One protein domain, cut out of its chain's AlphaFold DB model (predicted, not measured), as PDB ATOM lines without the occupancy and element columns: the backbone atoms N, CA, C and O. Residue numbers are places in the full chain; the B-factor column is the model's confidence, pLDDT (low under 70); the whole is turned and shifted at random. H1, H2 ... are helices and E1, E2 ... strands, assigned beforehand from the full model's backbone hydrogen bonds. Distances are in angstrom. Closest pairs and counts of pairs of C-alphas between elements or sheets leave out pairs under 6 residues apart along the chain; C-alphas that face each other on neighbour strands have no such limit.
ATOM      1  N   GLY A 113      26.108 -17.820  19.528       95.81
ATOM      2  CA  GLY A 113      24.873 -18.576  19.732       95.81
ATOM      3  C   GLY A 113      23.685 -17.719  20.173       95.81
ATOM      4  O   GLY A 113      22.573 -18.238  20.238       95.81
ATOM      5  N   SER A 114      23.880 -16.422  20.435       97.56
ATOM      6  CA  SER A 114      22.764 -15.517  20.730       97.56
ATOM      7  C   SER A 114      21.820 -15.407  19.533       97.56
ATOM      8  O   SER A 114      22.267 -15.215  18.399       97.56
ATOM      9  N   ILE A 115      20.516 -15.491  19.794       97.12
ATOM     10  CA  ILE A 115      19.455 -15.267  18.813       97.12
ATOM     11  C   ILE A 115      18.914 -13.859  19.021       97.12
ATOM     12  O   ILE A 115      18.460 -13.502  20.115       97.12
ATOM     13  N   VAL A 116      18.942 -13.062  17.962       96.69
ATOM     14  CA  VAL A 116      18.506 -11.665  17.979       96.69
ATOM     15  C   VAL A 116      17.415 -11.433  16.948       96.69
ATOM     16  O   VAL A 116      17.417 -12.044  15.882       96.69
ATOM     17  N   GLU A 117      16.493 -10.535  17.278       95.31
ATOM     18  CA  GLU A 117      15.532  -9.979  16.331       95.31
ATOM     19  C   GLU A 117      16.125  -8.710  15.723       95.31
ATOM     20  O   GLU A 117      16.597  -7.823  16.449       95.31
ATOM     21  N   LEU A 118      16.105  -8.630  14.398       94.81
ATOM     22  CA  LEU A 118      16.595  -7.484  13.652       94.81
ATOM     23  C   LEU A 118      15.521  -6.393  13.534       94.81
ATOM     24  O   LEU A 118      14.324  -6.664  13.459       94.81
ATOM     25  N   ASP A 119      15.959  -5.137  13.533       92.56
ATOM     26  CA  ASP A 119      15.106  -3.983  13.264       92.56
ATOM     27  C   ASP A 119      15.002  -3.778  11.754       92.56
ATOM     28  O   ASP A 119      15.929  -3.262  11.127       92.56
ATOM     29  N   GLU A 120      13.876  -4.182  11.172       88.69
ATOM     30  CA  GLU A 120      13.638  -4.136   9.728       88.69
ATOM     31  C   GLU A 120      13.837  -2.734   9.123       88.69
ATOM     32  O   GLU A 120      14.272  -2.596   7.978       88.69
ATOM     33  N   GLU A 121      13.579  -1.675   9.892       89.44
ATOM     34  CA  GLU A 121      13.761  -0.295   9.434       89.44
ATOM     35  C   GLU A 121      15.240   0.103   9.311       89.44
ATOM     36  O   GLU A 121      15.565   1.084   8.645       89.44
ATOM     37  N   MET A 122      16.133  -0.663   9.939       90.75
ATOM     38  CA  MET A 122      17.582  -0.462   9.924       90.75
ATOM     39  C   MET A 122      18.296  -1.395   8.941       90.75
ATOM     40  O   MET A 122      19.514  -1.286   8.766       90.75
ATOM     41  N   LEU A 123      17.567  -2.316   8.301       88.88
ATOM     42  CA  LEU A 123      18.157  -3.307   7.411       88.88
ATOM     43  C   LEU A 123      18.399  -2.751   6.002       88.88
ATOM     44  O   LEU A 123      17.477  -2.226   5.373       88.88
ATOM     45  N   PRO A 124      19.614  -2.922   5.448       85.00
ATOM     46  CA  PRO A 124      19.861  -2.656   4.041       85.00
ATOM     47  C   PRO A 124      19.108  -3.666   3.164       85.00
ATOM     48  O   PRO A 124      18.910  -4.820   3.550       85.00
ATOM     49  N   ALA A 125      18.764  -3.256   1.939       82.75
ATOM     50  CA  ALA A 125      17.995  -4.073   0.992       82.75
ATOM     51  C   ALA A 125      18.597  -5.472   0.760       82.75
ATOM     52  O   ALA A 125      17.869  -6.449   0.656       82.75
ATOM     53  N   ALA A 126      19.929  -5.590   0.745       79.00
ATOM     54  CA  ALA A 126      20.603  -6.878   0.589       79.00
ATOM     55  C   ALA A 126      20.248  -7.884   1.701       79.00
ATOM     56  O   ALA A 126      20.058  -9.061   1.407       79.00
ATOM     57  N   ILE A 127      20.128  -7.428   2.954       82.50
ATOM     58  CA  ILE A 127      19.744  -8.283   4.086       82.50
ATOM     59  C   ILE A 127      18.242  -8.568   4.042       82.50
ATOM     60  O   ILE A 127      17.851  -9.716   4.228       82.50
ATOM     61  N   LYS A 128      17.410  -7.564   3.724       84.75
ATOM     62  CA  LYS A 128      15.959  -7.765   3.558       84.75
ATOM     63  C   LYS A 128      15.657  -8.860   2.539       84.75
ATOM     64  O   LYS A 128      14.963  -9.813   2.863       84.75
ATOM     65  N   ASN A 129      16.291  -8.795   1.369       79.88
ATOM     66  CA  ASN A 129      16.133  -9.809   0.329       79.88
ATOM     67  C   ASN A 129      16.536 -11.204   0.837       79.88
ATOM     68  O   ASN A 129      15.821 -12.172   0.604       79.88
ATOM     69  N   GLN A 130      17.663 -11.328   1.552       77.06
ATOM     70  CA  GLN A 130      18.092 -12.615   2.122       77.06
ATOM     71  C   GLN A 130      17.080 -13.186   3.127       77.06
ATOM     72  O   GLN A 130      16.869 -14.400   3.141       77.06
ATOM     73  N   LEU A 131      16.442 -12.332   3.933       81.88
ATOM     74  CA  LEU A 131      15.389 -12.735   4.867       81.88
ATOM     75  C   LEU A 131      14.107 -13.146   4.130       81.88
ATOM     76  O   LEU A 131      13.576 -14.220   4.407       81.88
ATOM     77  N   GLU A 132      13.659 -12.370   3.141       79.00
ATOM     78  CA  GLU A 132      12.466 -12.682   2.339       79.00
ATOM     79  C   GLU A 132      12.575 -14.052   1.653       79.00
ATOM     80  O   GLU A 132      11.652 -14.863   1.741       79.00
ATOM     81  N   TYR A 133      13.728 -14.363   1.046       67.12
ATOM     82  CA  TYR A 133      13.967 -15.671   0.420       67.12
ATOM     83  C   TYR A 133      13.956 -16.837   1.411       67.12
ATOM     84  O   TYR A 133      13.714 -17.976   1.008       67.12
ATOM     85  N   SER A 134      14.232 -16.583   2.691       65.12
ATOM     86  CA  SER A 134      14.237 -17.630   3.711       65.12
ATOM     87  C   SER A 134      12.826 -18.056   4.131       65.12
ATOM     88  O   SER A 134      12.656 -19.173   4.613       65.12
ATOM     89  N   GLY A 135      11.818 -17.192   3.940       61.06
ATOM     90  CA  GLY A 135      10.446 -17.425   4.399       61.06
ATOM     91  C   GLY A 135      10.280 -17.430   5.927       61.06
ATOM     92  O   GLY A 135       9.248 -17.882   6.421       61.06
ATOM     93  N   VAL A 136      11.287 -16.963   6.677       61.62
ATOM     94  CA  VAL A 136      11.323 -16.953   8.149       61.62
ATOM     95  C   VAL A 136      11.396 -15.513   8.682       61.62
ATOM     96  O   VAL A 136      11.829 -14.602   7.983       61.62
ATOM     97  N   SER A 137      10.955 -15.331   9.932       68.25
ATOM     98  CA  SER A 137      11.049 -14.102  10.738       68.25
ATOM     99  C   SER A 137      12.443 -13.461  10.730       68.25
ATOM    100  O   SER A 137      13.434 -14.155  10.508       68.25
ATOM    101  N   GLU A 138      12.536 -12.188  11.128       86.19
ATOM    102  CA  GLU A 138      13.754 -11.367  11.280       86.19
ATOM    103  C   GLU A 138      14.694 -11.842  12.415       86.19
ATOM    104  O   GLU A 138      15.368 -11.046  13.072       86.19
ATOM    105  N   LEU A 139      14.726 -13.148  12.679       93.44
ATOM    106  CA  LEU A 139      15.533 -13.800  13.694       93.44
ATOM    107  C   LEU A 139      16.805 -14.363  13.079       93.44
ATOM    108  O   LEU A 139      16.778 -15.136  12.119       93.44
ATOM    109  N   VAL A 140      17.931 -14.027  13.694       94.56
ATOM    110  CA  VAL A 140      19.240 -14.523  13.276       94.56
ATOM    111  C   VAL A 140      20.025 -15.028  14.474       94.56
ATOM    112  O   VAL A 140      19.913 -14.491  15.577       94.56
ATOM    113  N   VAL A 141      20.827 -16.066  14.255       95.88
ATOM    114  CA  VAL A 141      21.773 -16.597  15.236       95.88
ATOM    115  C   VAL A 141      23.167 -16.045  14.953       95.88
ATOM    116  O   VAL A 141      23.682 -16.174  13.840       95.88
ATOM    117  N   ILE A 142      23.776 -15.423  15.962       97.12
ATOM    118  CA  ILE A 142      25.142 -14.899  15.901       97.12
ATOM    119  C   ILE A 142      26.114 -16.078  15.939       97.12
ATOM    120  O   ILE A 142      26.152 -16.828  16.913       97.12
ATOM    121  N   THR A 143      26.928 -16.227  14.898       95.38
ATOM    122  CA  THR A 143      27.948 -17.286  14.812       95.38
ATOM    123  C   THR A 143      29.364 -16.754  14.985       95.38
ATOM    124  O   THR A 143      30.278 -17.528  15.259       95.38
ATOM    125  N   GLY A 144      29.540 -15.434  14.956       95.19
ATOM    126  CA  GLY A 144      30.703 -14.811  15.561       95.19
ATOM    127  C   GLY A 144      30.757 -13.301  15.413       95.19
ATOM    128  O   GLY A 144      29.759 -12.660  15.093       95.19
ATOM    129  N   ARG A 145      31.898 -12.738  15.816       95.88
ATOM    130  CA  ARG A 145      31.977 -11.401  16.413       95.88
ATOM    131  C   ARG A 145      33.217 -10.653  15.941       95.88
ATOM    132  O   ARG A 145      34.265 -11.277  15.786       95.88
ATOM    133  N   LYS A 146      33.101  -9.329  15.809       96.00
ATOM    134  CA  LYS A 146      34.215  -8.376  15.688       96.00
ATOM    135  C   LYS A 146      35.227  -8.781  14.611       96.00
ATOM    136  O   LYS A 146      36.401  -8.993  14.895       96.00
ATOM    137  N   LEU A 147      34.751  -8.892  13.370       93.62
ATOM    138  CA  LEU A 147      35.570  -9.229  12.203       93.62
ATOM    139  C   LEU A 147      36.095  -7.947  11.533       93.62
ATOM    140  O   LEU A 147      35.285  -7.199  10.977       93.62
ATOM    141  N   PRO A 148      37.411  -7.666  11.563       94.50
ATOM    142  CA  PRO A 148      37.978  -6.529  10.847       94.50
ATOM    143  C   PRO A 148      37.772  -6.667   9.343       94.50
ATOM    144  O   PRO A 148      37.877  -7.771   8.798       94.50
ATOM    145  N   LEU A 149      37.527  -5.551   8.663       93.19
ATOM    146  CA  LEU A 149      37.622  -5.540   7.209       93.19
ATOM    147  C   LEU A 149      39.088  -5.657   6.773       93.19
ATOM    148  O   LEU A 149      40.013  -5.361   7.527       93.19
ATOM    149  N   GLN A 150      39.298  -6.123   5.545       89.56
ATOM    150  CA  GLN A 150      40.633  -6.206   4.961       89.56
ATOM    151  C   GLN A 150      41.137  -4.814   4.560       89.56
ATOM    152  O   GLN A 150      40.344  -3.910   4.278       89.56
ATOM    153  N   ALA A 151      42.462  -4.649   4.521       87.62
ATOM    154  CA  ALA A 151      43.092  -3.433   4.016       87.62
ATOM    155  C   ALA A 151      42.579  -3.116   2.595       87.62
ATOM    156  O   ALA A 151      42.420  -4.042   1.800       87.62
ATOM    157  N   PRO A 152      42.320  -1.838   2.255       91.19
ATOM    158  CA  PRO A 152      42.633  -0.620   3.019       91.19
ATOM    159  C   PRO A 152      41.532  -0.162   4.006       91.19
ATOM    160  O   PRO A 152      41.513   0.996   4.419       91.19
ATOM    161  N   PHE A 153      40.579  -1.031   4.354       93.94
ATOM    162  CA  PHE A 153      39.422  -0.705   5.200       93.94
ATOM    163  C   PHE A 153      39.546  -1.243   6.630       93.94
ATOM    164  O   PHE A 153      38.560  -1.291   7.358       93.94
ATOM    165  N   ASP A 154      40.744  -1.623   7.060       93.25
ATOM    166  CA  ASP A 154      41.036  -2.275   8.339       93.25
ATOM    167  C   ASP A 154      40.783  -1.394   9.575       93.25
ATOM    168  O   ASP A 154      40.722  -1.913  10.689       93.25
ATOM    169  N   LYS A 155      40.509  -0.096   9.390       94.31
ATOM    170  CA  LYS A 155      39.928   0.784  10.423       94.31
ATOM    171  C   LYS A 155      38.458   0.467  10.760       94.31
ATOM    172  O   LYS A 155      37.914   1.011  11.718       94.31
ATOM    173  N   TYR A 156      37.803  -0.399   9.986       96.62
ATOM    174  CA  TYR A 156      36.409  -0.796  10.180       96.62
ATOM    175  C   TYR A 156      36.264  -2.243  10.635       96.62
ATOM    176  O   TYR A 156      37.044  -3.122  10.265       96.62
ATOM    177  N   ILE A 157      35.195  -2.496  11.388       96.69
ATOM    178  CA  ILE A 157      34.868  -3.820  11.910       96.69
ATOM    179  C   ILE A 157      33.386  -4.153  11.711       96.69
ATOM    180  O   ILE A 157      32.502  -3.306  11.855       96.69
ATOM    181  N   VAL A 158      33.095  -5.402  11.364       95.62
ATOM    182  CA  VAL A 158      31.738  -5.955  11.402       95.62
ATOM    183  C   VAL A 158      31.479  -6.469  12.816       95.62
ATOM    184  O   VAL A 158      32.257  -7.279  13.323       95.62
ATOM    185  N   ASP A 159      30.396  -6.015  13.456       97.19
ATOM    186  CA  ASP A 159      30.105  -6.413  14.838       97.19
ATOM    187  C   ASP A 159      29.790  -7.902  14.942       97.19
ATOM    188  O   ASP A 159      30.373  -8.568  15.799       97.19
ATOM    189  N   TYR A 160      28.943  -8.428  14.050       97.19
ATOM    190  CA  TYR A 160      28.611  -9.849  14.017       97.19
ATOM    191  C   TYR A 160      28.439 -10.404  12.606       97.19
ATOM    192  O   TYR A 160      27.962  -9.723  11.696       97.19
ATOM    193  N   TYR A 161      28.750 -11.689  12.465       93.44
ATOM    194  CA  TYR A 161      28.259 -12.521  11.375       93.44
ATOM    195  C   TYR A 161      27.204 -13.488  11.906       93.44
ATOM    196  O   TYR A 161      27.360 -14.081  12.978       93.44
ATOM    197  N   ALA A 162      26.106 -13.606  11.168       94.50
ATOM    198  CA  ALA A 162      24.923 -14.325  11.601       94.50
ATOM    199  C   ALA A 162      24.279 -15.109  10.455       94.50
ATOM    200  O   ALA A 162      24.475 -14.803   9.279       94.50
ATOM    201  N   TYR A 163      23.481 -16.109  10.812       92.81
ATOM    202  CA  TYR A 163      22.645 -16.859   9.877       92.81
ATOM    203  C   TYR A 163      21.184 -16.771  10.300       92.81
ATOM    204  O   TYR A 163      20.892 -16.580  11.479       92.81
ATOM    205  N   VAL A 164      20.267 -16.926   9.347       91.50
ATOM    206  CA  VAL A 164      18.828 -16.961   9.636       91.50
ATOM    207  C   VAL A 164      18.535 -18.100  10.611       91.50
ATOM    208  O   VAL A 164      18.988 -19.226  10.413       91.50
ATOM    209  N   TRP A 165      17.781 -17.825  11.668       91.44
ATOM    210  CA  TRP A 165      17.325 -18.837  12.617       91.44
ATOM    211  C   TRP A 165      15.938 -19.363  12.208       91.44
ATOM    212  O   TRP A 165      15.102 -18.546  11.833       91.44
ATOM    213  N   PRO A 166      15.635 -20.678  12.286       90.19
ATOM    214  CA  PRO A 166      16.469 -21.789  12.764       90.19
ATOM    215  C   PRO A 166      17.310 -22.469  11.677       90.19
ATOM    216  O   PRO A 166      17.893 -23.518  11.927       90.19
ATOM    217  N   ILE A 167      17.362 -21.896  10.472       87.50
ATOM    218  CA  ILE A 167      18.028 -22.495   9.305       87.50
ATOM    219  C   ILE A 167      19.525 -22.720   9.570       87.50
ATOM    220  O   ILE A 167      20.065 -23.775   9.244       87.50
ATOM    221  N   GLY A 168      20.192 -21.740  10.180       87.31
ATOM    222  CA  GLY A 168      21.630 -21.767  10.415       87.31
ATOM    223  C   GLY A 168      22.431 -21.749   9.111       87.31
ATOM    224  O   GLY A 168      22.017 -21.171   8.105       87.31
ATOM    225  N   GLN A 169      23.613 -22.363   9.140       87.88
ATOM    226  CA  GLN A 169      24.482 -22.467   7.973       87.88
ATOM    227  C   GLN A 169      24.103 -23.688   7.124       87.88
ATOM    228  O   GLN A 169      24.200 -24.827   7.579       87.88
ATOM    229  N   LEU A 170      23.757 -23.450   5.859       84.25
ATOM    230  CA  LEU A 170      23.601 -24.481   4.830       84.25
ATOM    231  C   LEU A 170      24.716 -24.377   3.772       84.25
ATOM    232  O   LEU A 170      25.321 -23.307   3.617       84.25
ATOM    233  N   PRO A 171      24.990 -25.446   2.998       82.38
ATOM    234  CA  PRO A 171      25.881 -25.360   1.844       82.38
ATOM    235  C   PRO A 171      25.493 -24.195   0.922       82.38
ATOM    236  O   PRO A 171      24.316 -23.965   0.667       82.38
ATOM    237  N   ALA A 172      26.492 -23.449   0.444       78.56
ATOM    238  CA  ALA A 172      26.343 -22.246  -0.388       78.56
ATOM    239  C   ALA A 172      25.654 -21.021   0.258       78.56
ATOM    240  O   ALA A 172      25.580 -19.973  -0.387       78.56
ATOM    241  N   THR A 173      25.223 -21.082   1.524       77.62
ATOM    242  CA  THR A 173      24.752 -19.879   2.235       77.62
ATOM    243  C   THR A 173      25.931 -19.052   2.736       77.62
ATOM    244  O   THR A 173      26.896 -19.579   3.290       77.62
ATOM    245  N   ARG A 174      25.864 -17.738   2.516       82.50
ATOM    246  CA  ARG A 174      26.832 -16.780   3.059       82.50
ATOM    247  C   ARG A 174      26.281 -16.196   4.360       82.50
ATOM    248  O   ARG A 174      25.069 -15.999   4.446       82.50
ATOM    249  N   PRO A 175      27.139 -15.896   5.348       88.62
ATOM    250  CA  PRO A 175      26.689 -15.222   6.554       88.62
ATOM    251  C   PRO A 175      26.201 -13.804   6.237       88.62
ATOM    252  O   PRO A 175      26.741 -13.124   5.360       88.62
ATOM    253  N   MET A 176      25.216 -13.342   7.002       89.81
ATOM    254  CA  MET A 176      24.832 -11.937   7.076       89.81
ATOM    255  C   MET A 176      25.801 -11.190   7.979       89.81
ATOM    256  O   MET A 176      26.114 -11.656   9.072       89.81
ATOM    257  N   PHE A 177      26.227 -10.006   7.557       92.19
ATOM    258  CA  PHE A 177      26.962  -9.076   8.405       92.19
ATOM    259  C   PHE A 177      25.981  -8.103   9.043       92.19
ATOM    260  O   PHE A 177      25.283  -7.376   8.338       92.19
ATOM    261  N   ILE A 178      25.922  -8.105  10.370       93.81
ATOM    262  CA  ILE A 178      25.003  -7.268  11.141       93.81
ATOM    263  C   ILE A 178      25.791  -6.398  12.120       93.81
ATOM    264  O   ILE A 178      26.829  -6.799  12.651       93.81
ATOM    265  N   SER A 179      25.285  -5.191  12.356       94.44
ATOM    266  CA  SER A 179      25.823  -4.273  13.364       94.44
ATOM    267  C   SER A 179      24.962  -4.270  14.623       94.44
ATOM    268  O   SER A 179      23.779  -4.620  14.575       94.44
ATOM    269  N   ASN A 180      25.516  -3.780  15.735       94.19
ATOM    270  CA  ASN A 180      24.747  -3.537  16.963       94.19
ATOM    271  C   ASN A 180      23.508  -2.651  16.731       94.19
ATOM    272  O   ASN A 180      22.494  -2.808  17.409       94.19
ATOM    273  N   MET A 181      23.582  -1.738  15.759       95.12
ATOM    274  CA  MET A 181      22.507  -0.804  15.417       95.12
ATOM    275  C   MET A 181      21.346  -1.454  14.651       95.12
ATOM    276  O   MET A 181      20.282  -0.854  14.542       95.12
ATOM    277  N   MET A 182      21.540  -2.664  14.118       95.06
ATOM    278  CA  MET A 182      20.500  -3.431  13.420       95.06
ATOM    279  C   MET A 182      19.720  -4.355  14.361       95.06
ATOM    280  O   MET A 182      18.736  -4.953  13.940       95.06
ATOM    281  N   ILE A 183      20.146  -4.507  15.619       95.06
ATOM    282  CA  ILE A 183      19.509  -5.412  16.581       95.06
ATOM    283  C   ILE A 183      18.401  -4.673  17.333       95.06
ATOM    284  O   ILE A 183      18.663  -3.765  18.128       95.06
ATOM    285  N   LYS A 184      17.160  -5.129  17.144       93.88
ATOM    286  CA  LYS A 184      15.979  -4.643  17.864       93.88
ATOM    287  C   LYS A 184      15.965  -5.146  19.303       93.88
ATOM    288  O   LYS A 184      15.788  -4.365  20.237       93.88
ATOM    289  N   ARG A 185      16.163  -6.454  19.496       94.38
ATOM    290  CA  ARG A 185      16.275  -7.079  20.823       94.38
ATOM    291  C   ARG A 185      17.000  -8.417  20.764       94.38
ATOM    292  O   ARG A 185      16.997  -9.091  19.737       94.38
ATOM    293  N   VAL A 186      17.556  -8.820  21.901       96.00
ATOM    294  CA  VAL A 186      18.028 -10.189  22.116       96.00
ATOM    295  C   VAL A 186      16.824 -11.048  22.493       96.00
ATOM    296  O   VAL A 186      16.111 -10.731  23.443       96.00
ATOM    297  N   VAL A 187      16.572 -12.101  21.720       96.50
ATOM    298  CA  VAL A 187      15.486 -13.063  21.969       96.50
ATOM    299  C   VAL A 187      15.986 -14.200  22.853       96.50
ATOM    300  O   VAL A 187      15.281 -14.642  23.756       96.50
ATOM    301  N   HIS A 188      17.219 -14.642  22.614       96.31
ATOM    302  CA  HIS A 188      17.903 -15.624  23.439       96.31
ATOM    303  C   HIS A 188      19.380 -15.251  23.548       96.31
ATOM    304  O   HIS A 188      20.046 -15.073  22.528       96.31
ATOM    305  N   GLN A 189      19.889 -15.126  24.771       95.69
ATOM    306  CA  GLN A 189      21.321 -14.944  24.996       95.69
ATOM    307  C   GLN A 189      22.029 -16.274  24.724       95.69
ATOM    308  O   GLN A 189      21.550 -17.322  25.153       95.69
ATOM    309  N   GLY A 190      23.162 -16.230  24.025       94.06
ATOM    310  CA  GLY A 190      24.045 -17.383  23.874       94.06
ATOM    311  C   GLY A 190      24.640 -17.831  25.213       94.06
ATOM    312  O   GLY A 190      24.280 -17.339  26.283       94.06
ATOM    313  N   LEU A 191      25.580 -18.774  25.160       93.06
ATOM    314  CA  LEU A 191      26.192 -19.319  26.370       93.06
ATOM    315  C   LEU A 191      26.898 -18.216  27.179       93.06
ATOM    316  O   LEU A 191      27.896 -17.663  26.726       93.06
ATOM    317  N   SER A 192      26.413 -17.955  28.397       87.75
ATOM    318  CA  SER A 192      27.133 -17.138  29.381       87.75
ATOM    319  C   SER A 192      28.199 -18.005  30.034       87.75
ATOM    320  O   SER A 192      27.887 -19.009  30.679       87.75
ATOM    321  N   HIS A 193      29.461 -17.644  29.842       93.00
ATOM    322  CA  HIS A 193      30.586 -18.346  30.440       93.00
ATOM    323  C   HIS A 193      31.681 -17.332  30.784       93.00
ATOM    324  O   HIS A 193      32.008 -16.522  29.916       93.00
ATOM    325  N   PRO A 194      32.327 -17.412  31.966       92.44
ATOM    326  CA  PRO A 194      33.364 -16.454  32.359       92.44
ATOM    327  C   PRO A 194      34.484 -16.302  31.319       92.44
ATOM    328  O   PRO A 194      34.917 -15.199  31.023       92.44
ATOM    329  N   LEU A 195      34.899 -17.404  30.679       92.56
ATOM    330  CA  LEU A 195      35.872 -17.347  29.573       92.56
ATOM    331  C   LEU A 195      35.405 -16.478  28.393       92.56
ATOM    332  O   LEU A 195      36.232 -15.801  27.792       92.56
ATOM    333  N   ASP A 196      34.116 -16.505  28.042       92.62
ATOM    334  CA  ASP A 196      33.577 -15.686  26.949       92.62
ATOM    335  C   ASP A 196      33.472 -14.209  27.348       92.62
ATOM    336  O   ASP A 196      33.749 -13.328  26.535       92.62
ATOM    337  N   GLU A 197      33.142 -13.943  28.612       90.75
ATOM    338  CA  GLU A 197      33.093 -12.597  29.188       90.75
ATOM    339  C   GLU A 197      34.490 -11.959  29.197       90.75
ATOM    340  O   GLU A 197      34.675 -10.878  28.625       90.75
ATOM    341  N   THR A 198      35.497 -12.665  29.730       92.00
ATOM    342  CA  THR A 198      36.906 -12.241  29.697       92.00
ATOM    343  C   THR A 198      37.394 -12.061  28.261       92.00
ATOM    344  O   THR A 198      37.980 -11.034  27.936       92.00
ATOM    345  N   PHE A 199      37.116 -13.009  27.359       93.25
ATOM    346  CA  PHE A 199      37.531 -12.894  25.958       93.25
ATOM    347  C   PHE A 199      36.887 -11.686  25.257       93.25
ATOM    348  O   PHE A 199      37.544 -10.962  24.506       93.25
ATOM    349  N   SER A 200      35.608 -11.424  25.522       93.75
ATOM    350  CA  SER A 200      34.896 -10.281  24.950       93.75
ATOM    351  C   SER A 200      35.455  -8.944  25.442       93.75
ATOM    352  O   SER A 200      35.601  -8.010  24.649       93.75
ATOM    353  N   LEU A 201      35.792  -8.846  26.729       90.81
ATOM    354  CA  LEU A 201      36.356  -7.640  27.340       90.81
ATOM    355  C   LEU A 201      37.828  -7.435  26.958       90.81
ATOM    356  O   LEU A 201      38.169  -6.434  26.320       90.81
ATOM    357  N   ASP A 202      38.673  -8.400  27.300       91.75
ATOM    358  CA  ASP A 202      40.130  -8.248  27.317       91.75
ATOM    359  C   ASP A 202      40.773  -8.524  25.959       91.75
ATOM    360  O   ASP A 202      41.903  -8.104  25.712       91.75
ATOM    361  N   VAL A 203      40.060  -9.210  25.058       94.50
ATOM    362  CA  VAL A 203      40.548  -9.482  23.703       94.50
ATOM    363  C   VAL A 203      39.761  -8.676  22.685       94.50
ATOM    364  O   VAL A 203      40.338  -7.805  22.037       94.50
ATOM    365  N   LEU A 204      38.457  -8.924  22.532       96.25
ATOM    366  CA  LEU A 204      37.690  -8.327  21.433       96.25
ATOM    367  C   LEU A 204      37.564  -6.804  21.568       96.25
ATOM    368  O   LEU A 204      37.941  -6.080  20.643       96.25
ATOM    369  N   ARG A 205      37.073  -6.304  22.711       95.75
ATOM    370  CA  ARG A 205      36.923  -4.857  22.928       95.75
ATOM    371  C   ARG A 205      38.278  -4.163  23.020       95.75
ATOM    372  O   ARG A 205      38.475  -3.164  22.335       95.75
ATOM    373  N   ALA A 206      39.207  -4.693  23.816       94.75
ATOM    374  CA  ALA A 206      40.538  -4.103  23.950       94.75
ATOM    375  C   ALA A 206      41.260  -3.990  22.595       94.75
ATOM    376  O   ALA A 206      41.808  -2.934  22.286       94.75
ATOM    377  N   THR A 207      41.187  -5.023  21.745       95.69
ATOM    378  CA  THR A 207      41.776  -4.982  20.395       95.69
ATOM    379  C   THR A 207      41.083  -3.957  19.505       95.69
ATOM    380  O   THR A 207      41.772  -3.204  18.817       95.69
ATOM    381  N   GLN A 208      39.745  -3.907  19.518       96.81
ATOM    382  CA  GLN A 208      38.989  -2.924  18.740       96.81
ATOM    383  C   GLN A 208      39.412  -1.494  19.115       96.81
ATOM    384  O   GLN A 208      39.709  -0.695  18.232       96.81
ATOM    385  N   LEU A 209      39.470  -1.188  20.415       96.44
ATOM    386  CA  LEU A 209      39.838   0.137  20.912       96.44
ATOM    387  C   LEU A 209      41.310   0.472  20.638       96.44
ATOM    388  O   LEU A 209      41.599   1.566  20.173       96.44
ATOM    389  N   ALA A 210      42.233  -0.470  20.852       95.44
ATOM    390  CA  ALA A 210      43.664  -0.257  20.617       95.44
ATOM    391  C   ALA A 210      44.009  -0.022  19.139       95.44
ATOM    392  O   ALA A 210      44.979   0.666  18.832       95.44
ATOM    393  N   LYS A 211      43.226  -0.596  18.218       95.94
ATOM    394  CA  LYS A 211      43.349  -0.360  16.771       95.94
ATOM    395  C   LYS A 211      42.479   0.796  16.276       95.94
ATOM    396  O   LYS A 211      42.355   0.978  15.068       95.94
ATOM    397  N   GLU A 212      41.829   1.513  17.191       96.62
ATOM    398  CA  GLU A 212      40.892   2.602  16.907       96.62
ATOM    399  C   GLU A 212      39.751   2.206  15.943       96.62
ATOM    400  O   GLU A 212      39.163   3.041  15.256       96.62
ATOM    401  N   GLN A 213      39.395   0.921  15.884       97.19
ATOM    402  CA  GLN A 213      38.438   0.403  14.910       97.19
ATOM    403  C   GLN A 213      36.997   0.794  15.252       97.19
ATOM    404  O   GLN A 213      36.538   0.648  16.391       97.19
ATOM    405  N   ILE A 214      36.238   1.207  14.236       97.00
ATOM    406  CA  ILE A 214      34.822   1.569  14.379       97.00
ATOM    407  C   ILE A 214      33.907   0.601  13.629       97.00
ATOM    408  O   ILE A 214      34.275   0.042  12.593       97.00
ATOM    409  N   SER A 215      32.700   0.386  14.160       97.19
ATOM    410  CA  SER A 215      31.708  -0.467  13.500       97.19
ATOM    411  C   SER A 215      31.388   0.070  12.105       97.19
ATOM    412  O   SER A 215      31.252   1.277  11.899       97.19
ATOM    413  N   THR A 216      31.218  -0.841  11.150       95.19
ATOM    414  CA  THR A 216      30.750  -0.537   9.788       95.19
ATOM    415  C   THR A 216      29.407   0.200   9.760       95.19
ATOM    416  O   THR A 216      29.115   0.863   8.768       95.19
ATOM    417  N   ALA A 217      28.624   0.177  10.847       94.69
ATOM    418  CA  ALA A 217      27.451   1.043  11.002       94.69
ATOM    419  C   ALA A 217      27.796   2.536  10.841       94.69
ATOM    420  O   ALA A 217      27.051   3.287  10.222       94.69
ATOM    421  N   TYR A 218      28.954   2.959  11.343       96.00
ATOM    422  CA  TYR A 218      29.400   4.352  11.320       96.00
ATOM    423  C   TYR A 218      30.318   4.665  10.137       96.00
ATOM    424  O   TYR A 218      30.929   5.730  10.084       96.00
ATOM    425  N   MET A 219      30.435   3.741   9.180       93.50
ATOM    426  CA  MET A 219      31.214   3.953   7.970       93.50
ATOM    427  C   MET A 219      30.564   5.053   7.118       93.50
ATOM    428  O   MET A 219      29.407   4.905   6.707       93.50
ATOM    429  N   PRO A 220      31.283   6.145   6.803       89.25
ATOM    430  CA  PRO A 220      30.772   7.169   5.905       89.25
ATOM    431  C   PRO A 220      30.442   6.582   4.530       89.25
ATOM    432  O   PRO A 220      31.151   5.713   4.022       89.25
ATOM    433  N   SER A 221      29.411   7.116   3.875       84.50
ATOM    434  CA  SER A 221      28.932   6.621   2.573       84.50
ATOM    435  C   SER A 221      30.022   6.562   1.494       84.50
ATOM    436  O   SER A 221      30.008   5.665   0.655       84.50
ATOM    437  N   LYS A 222      30.990   7.491   1.528       87.31
ATOM    438  CA  LYS A 222      32.148   7.502   0.621       87.31
ATOM    439  C   LYS A 222      33.010   6.246   0.784       87.31
ATOM    440  O   LYS A 222      33.355   5.614  -0.213       87.31
ATOM    441  N   ASP A 223      33.312   5.882   2.026       89.75
ATOM    442  CA  ASP A 223      34.146   4.725   2.350       89.75
ATOM    443  C   ASP A 223      33.371   3.426   2.089       89.75
ATOM    444  O   ASP A 223      33.931   2.489   1.528       89.75
ATOM    445  N   GLY A 224      32.059   3.404   2.355       86.50
ATOM    446  CA  GLY A 224      31.186   2.276   2.007       86.50
ATOM    447  C   GLY A 224      31.099   2.013   0.504       86.50
ATOM    448  O   GLY A 224      31.191   0.863   0.066       86.50
ATOM    449  N   LEU A 225      30.993   3.067  -0.308       86.25
ATOM    450  CA  LEU A 225      31.021   2.938  -1.765       86.25
ATOM    451  C   LEU A 225      32.385   2.438  -2.256       86.25
ATOM    452  O   LEU A 225      32.443   1.583  -3.140       86.25
ATOM    453  N   ALA A 226      33.478   2.956  -1.692       89.00
ATOM    454  CA  ALA A 226      34.826   2.503  -2.022       89.00
ATOM    455  C   ALA A 226      35.036   1.027  -1.650       89.00
ATOM    456  O   ALA A 226      35.578   0.271  -2.456       89.00
ATOM    457  N   TYR A 227      34.545   0.603  -0.482       88.19
ATOM    458  CA  TYR A 227      34.585  -0.790  -0.044       88.19
ATOM    459  C   TYR A 227      33.821  -1.699  -1.005       88.19
ATOM    460  O   TYR A 227      34.362  -2.703  -1.459       88.19
ATOM    461  N   TYR A 228      32.598  -1.320  -1.386       82.38
ATOM    462  CA  TYR A 228      31.812  -2.101  -2.338       82.38
ATOM    463  C   TYR A 228      32.511  -2.234  -3.696       82.38
ATOM    464  O   TYR A 228      32.543  -3.323  -4.263       82.38
ATOM    465  N   LYS A 229      33.118  -1.152  -4.202       82.88
ATOM    466  CA  LYS A 229      33.894  -1.184  -5.451       82.88
ATOM    467  C   LYS A 229      35.095  -2.122  -5.358       82.88
ATOM    468  O   LYS A 229      35.301  -2.925  -6.262       82.88
ATOM    469  N   HIS A 230      35.854  -2.041  -4.266       81.00
ATOM    470  CA  HIS A 230      36.996  -2.919  -4.018       81.00
ATOM    471  C   HIS A 230      36.559  -4.392  -3.948       81.00
ATOM    472  O   HIS A 230      37.062  -5.228  -4.689       81.00
ATOM    473  N   TYR A 231      35.523  -4.679  -3.163       75.12
ATOM    474  CA  TYR A 231      34.990  -6.028  -2.989       75.12
ATOM    475  C   TYR A 231      34.401  -6.617  -4.281       75.12
ATOM    476  O   TYR A 231      34.591  -7.796  -4.574       75.12
ATOM    477  N   ALA A 232      33.699  -5.810  -5.083       68.81
ATOM    478  CA  ALA A 232      33.162  -6.242  -6.372       68.81
ATOM    479  C   ALA A 232      34.272  -6.565  -7.384       68.81
ATOM    480  O   ALA A 232      34.150  -7.531  -8.143       68.81
ATOM    481  N   LYS A 233      35.369  -5.799  -7.362       66.00
ATOM    482  CA  LYS A 233      36.553  -6.067  -8.177       66.00
ATOM    483  C   LYS A 233      37.202  -7.398  -7.799       66.00
ATOM    484  O   LYS A 233      37.487  -8.190  -8.693       66.00
ATOM    485  N   ASP A 234      37.342  -7.685  -6.508       63.38
ATOM    486  CA  ASP A 234      37.966  -8.925  -6.031       63.38
ATOM    487  C   ASP A 234      37.124 -10.177  -6.320       63.38
ATOM    488  O   ASP A 234      37.662 -11.229  -6.662       63.38
ATOM    489  N   LEU A 235      35.795 -10.081  -6.208       56.81
ATOM    490  CA  LEU A 235      34.895 -11.225  -6.409       56.81
ATOM    491  C   LEU A 235      34.539 -11.506  -7.862       56.81
ATOM    492  O   LEU A 235      34.287 -12.660  -8.209       56.81
TER     493      LEU A 235
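This is residues 113 to 235 of the 246 residues of the protein "DUF4176 domain-containing protein" of Streptococcus sp. (UniProt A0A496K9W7). A strongly twisted sheet of five strands, curled like part of a barrel, is built round the long hairpin E2 and E3, with H1 covering part of E3. H2 only grazes the sheet, residues 193 to 199 stick out, and H3 lies off the sheet. The printed part has 123 residues, with elements in the order E1 H1 E2 E3 E4 E5 H2 H3; the antiparallel sheet runs E4 E3 E2 E1 E5, and the class is mixed, helices and strands. It is compact, with a radius of gyration of the C-alphas of 15.0 A and spans of 38 by 35 by 29 A.

Find C-alpha 139 at (15.533, -13.800, 13.694), where E2, residues 139 to 148, begins; it bends by 66 degrees at residue 143. E3, residues 156 to 164, is 23.9 A long. The other strands of the sheet are E4 at residues 176 to 178, E1 at residues 115 to 118 and E5 at residues 183 to 188. H1 spans 125 to 134, H2 194 to 210 over 22.5 A, and H3 221 to 235 over 20.8 A, ending at (34.895, -11.225, -6.409).

E2, E3 and E4 form a meander, each strand the antiparallel neighbour of the one before; look at N 143 and O 161, 2.9 A, and N 176 and O 162, 2.8 A. For E1, see N 116 and O 140 of E2, 2.9 A, and N 115 and O 188 of E5, 2.8 A. H1 is on the sheet at a height over the sheet of 9.9 A and runs along the strands, at 7 degrees to E3 on the local plane; the closest C-alphas of H1 and E3 are those of Leu 131 and Val 164, 7.2 A apart, and those of H1 and E4 are Ile 127 and Met 176, 6.9 A apart. H2 only grazes the sheet with residues 200 to 208; its closest C-alpha pair with E2 is Leu 204 and Lys 146, 6.7 A. H3 is not on the sheet, and is apart from H1 and H2. Every O i to N i+4 pair is within hydrogen-bond range in H1 and H3, and 10 of 13 in H2.

The two farthest C-alphas, Pro 194 and Lys 233, are 42.0 A apart. The printed part has no cut; the link E3 to E4 is long. Look for low pLDDT, under 70, at residues 133 to 137 and 232 to 235.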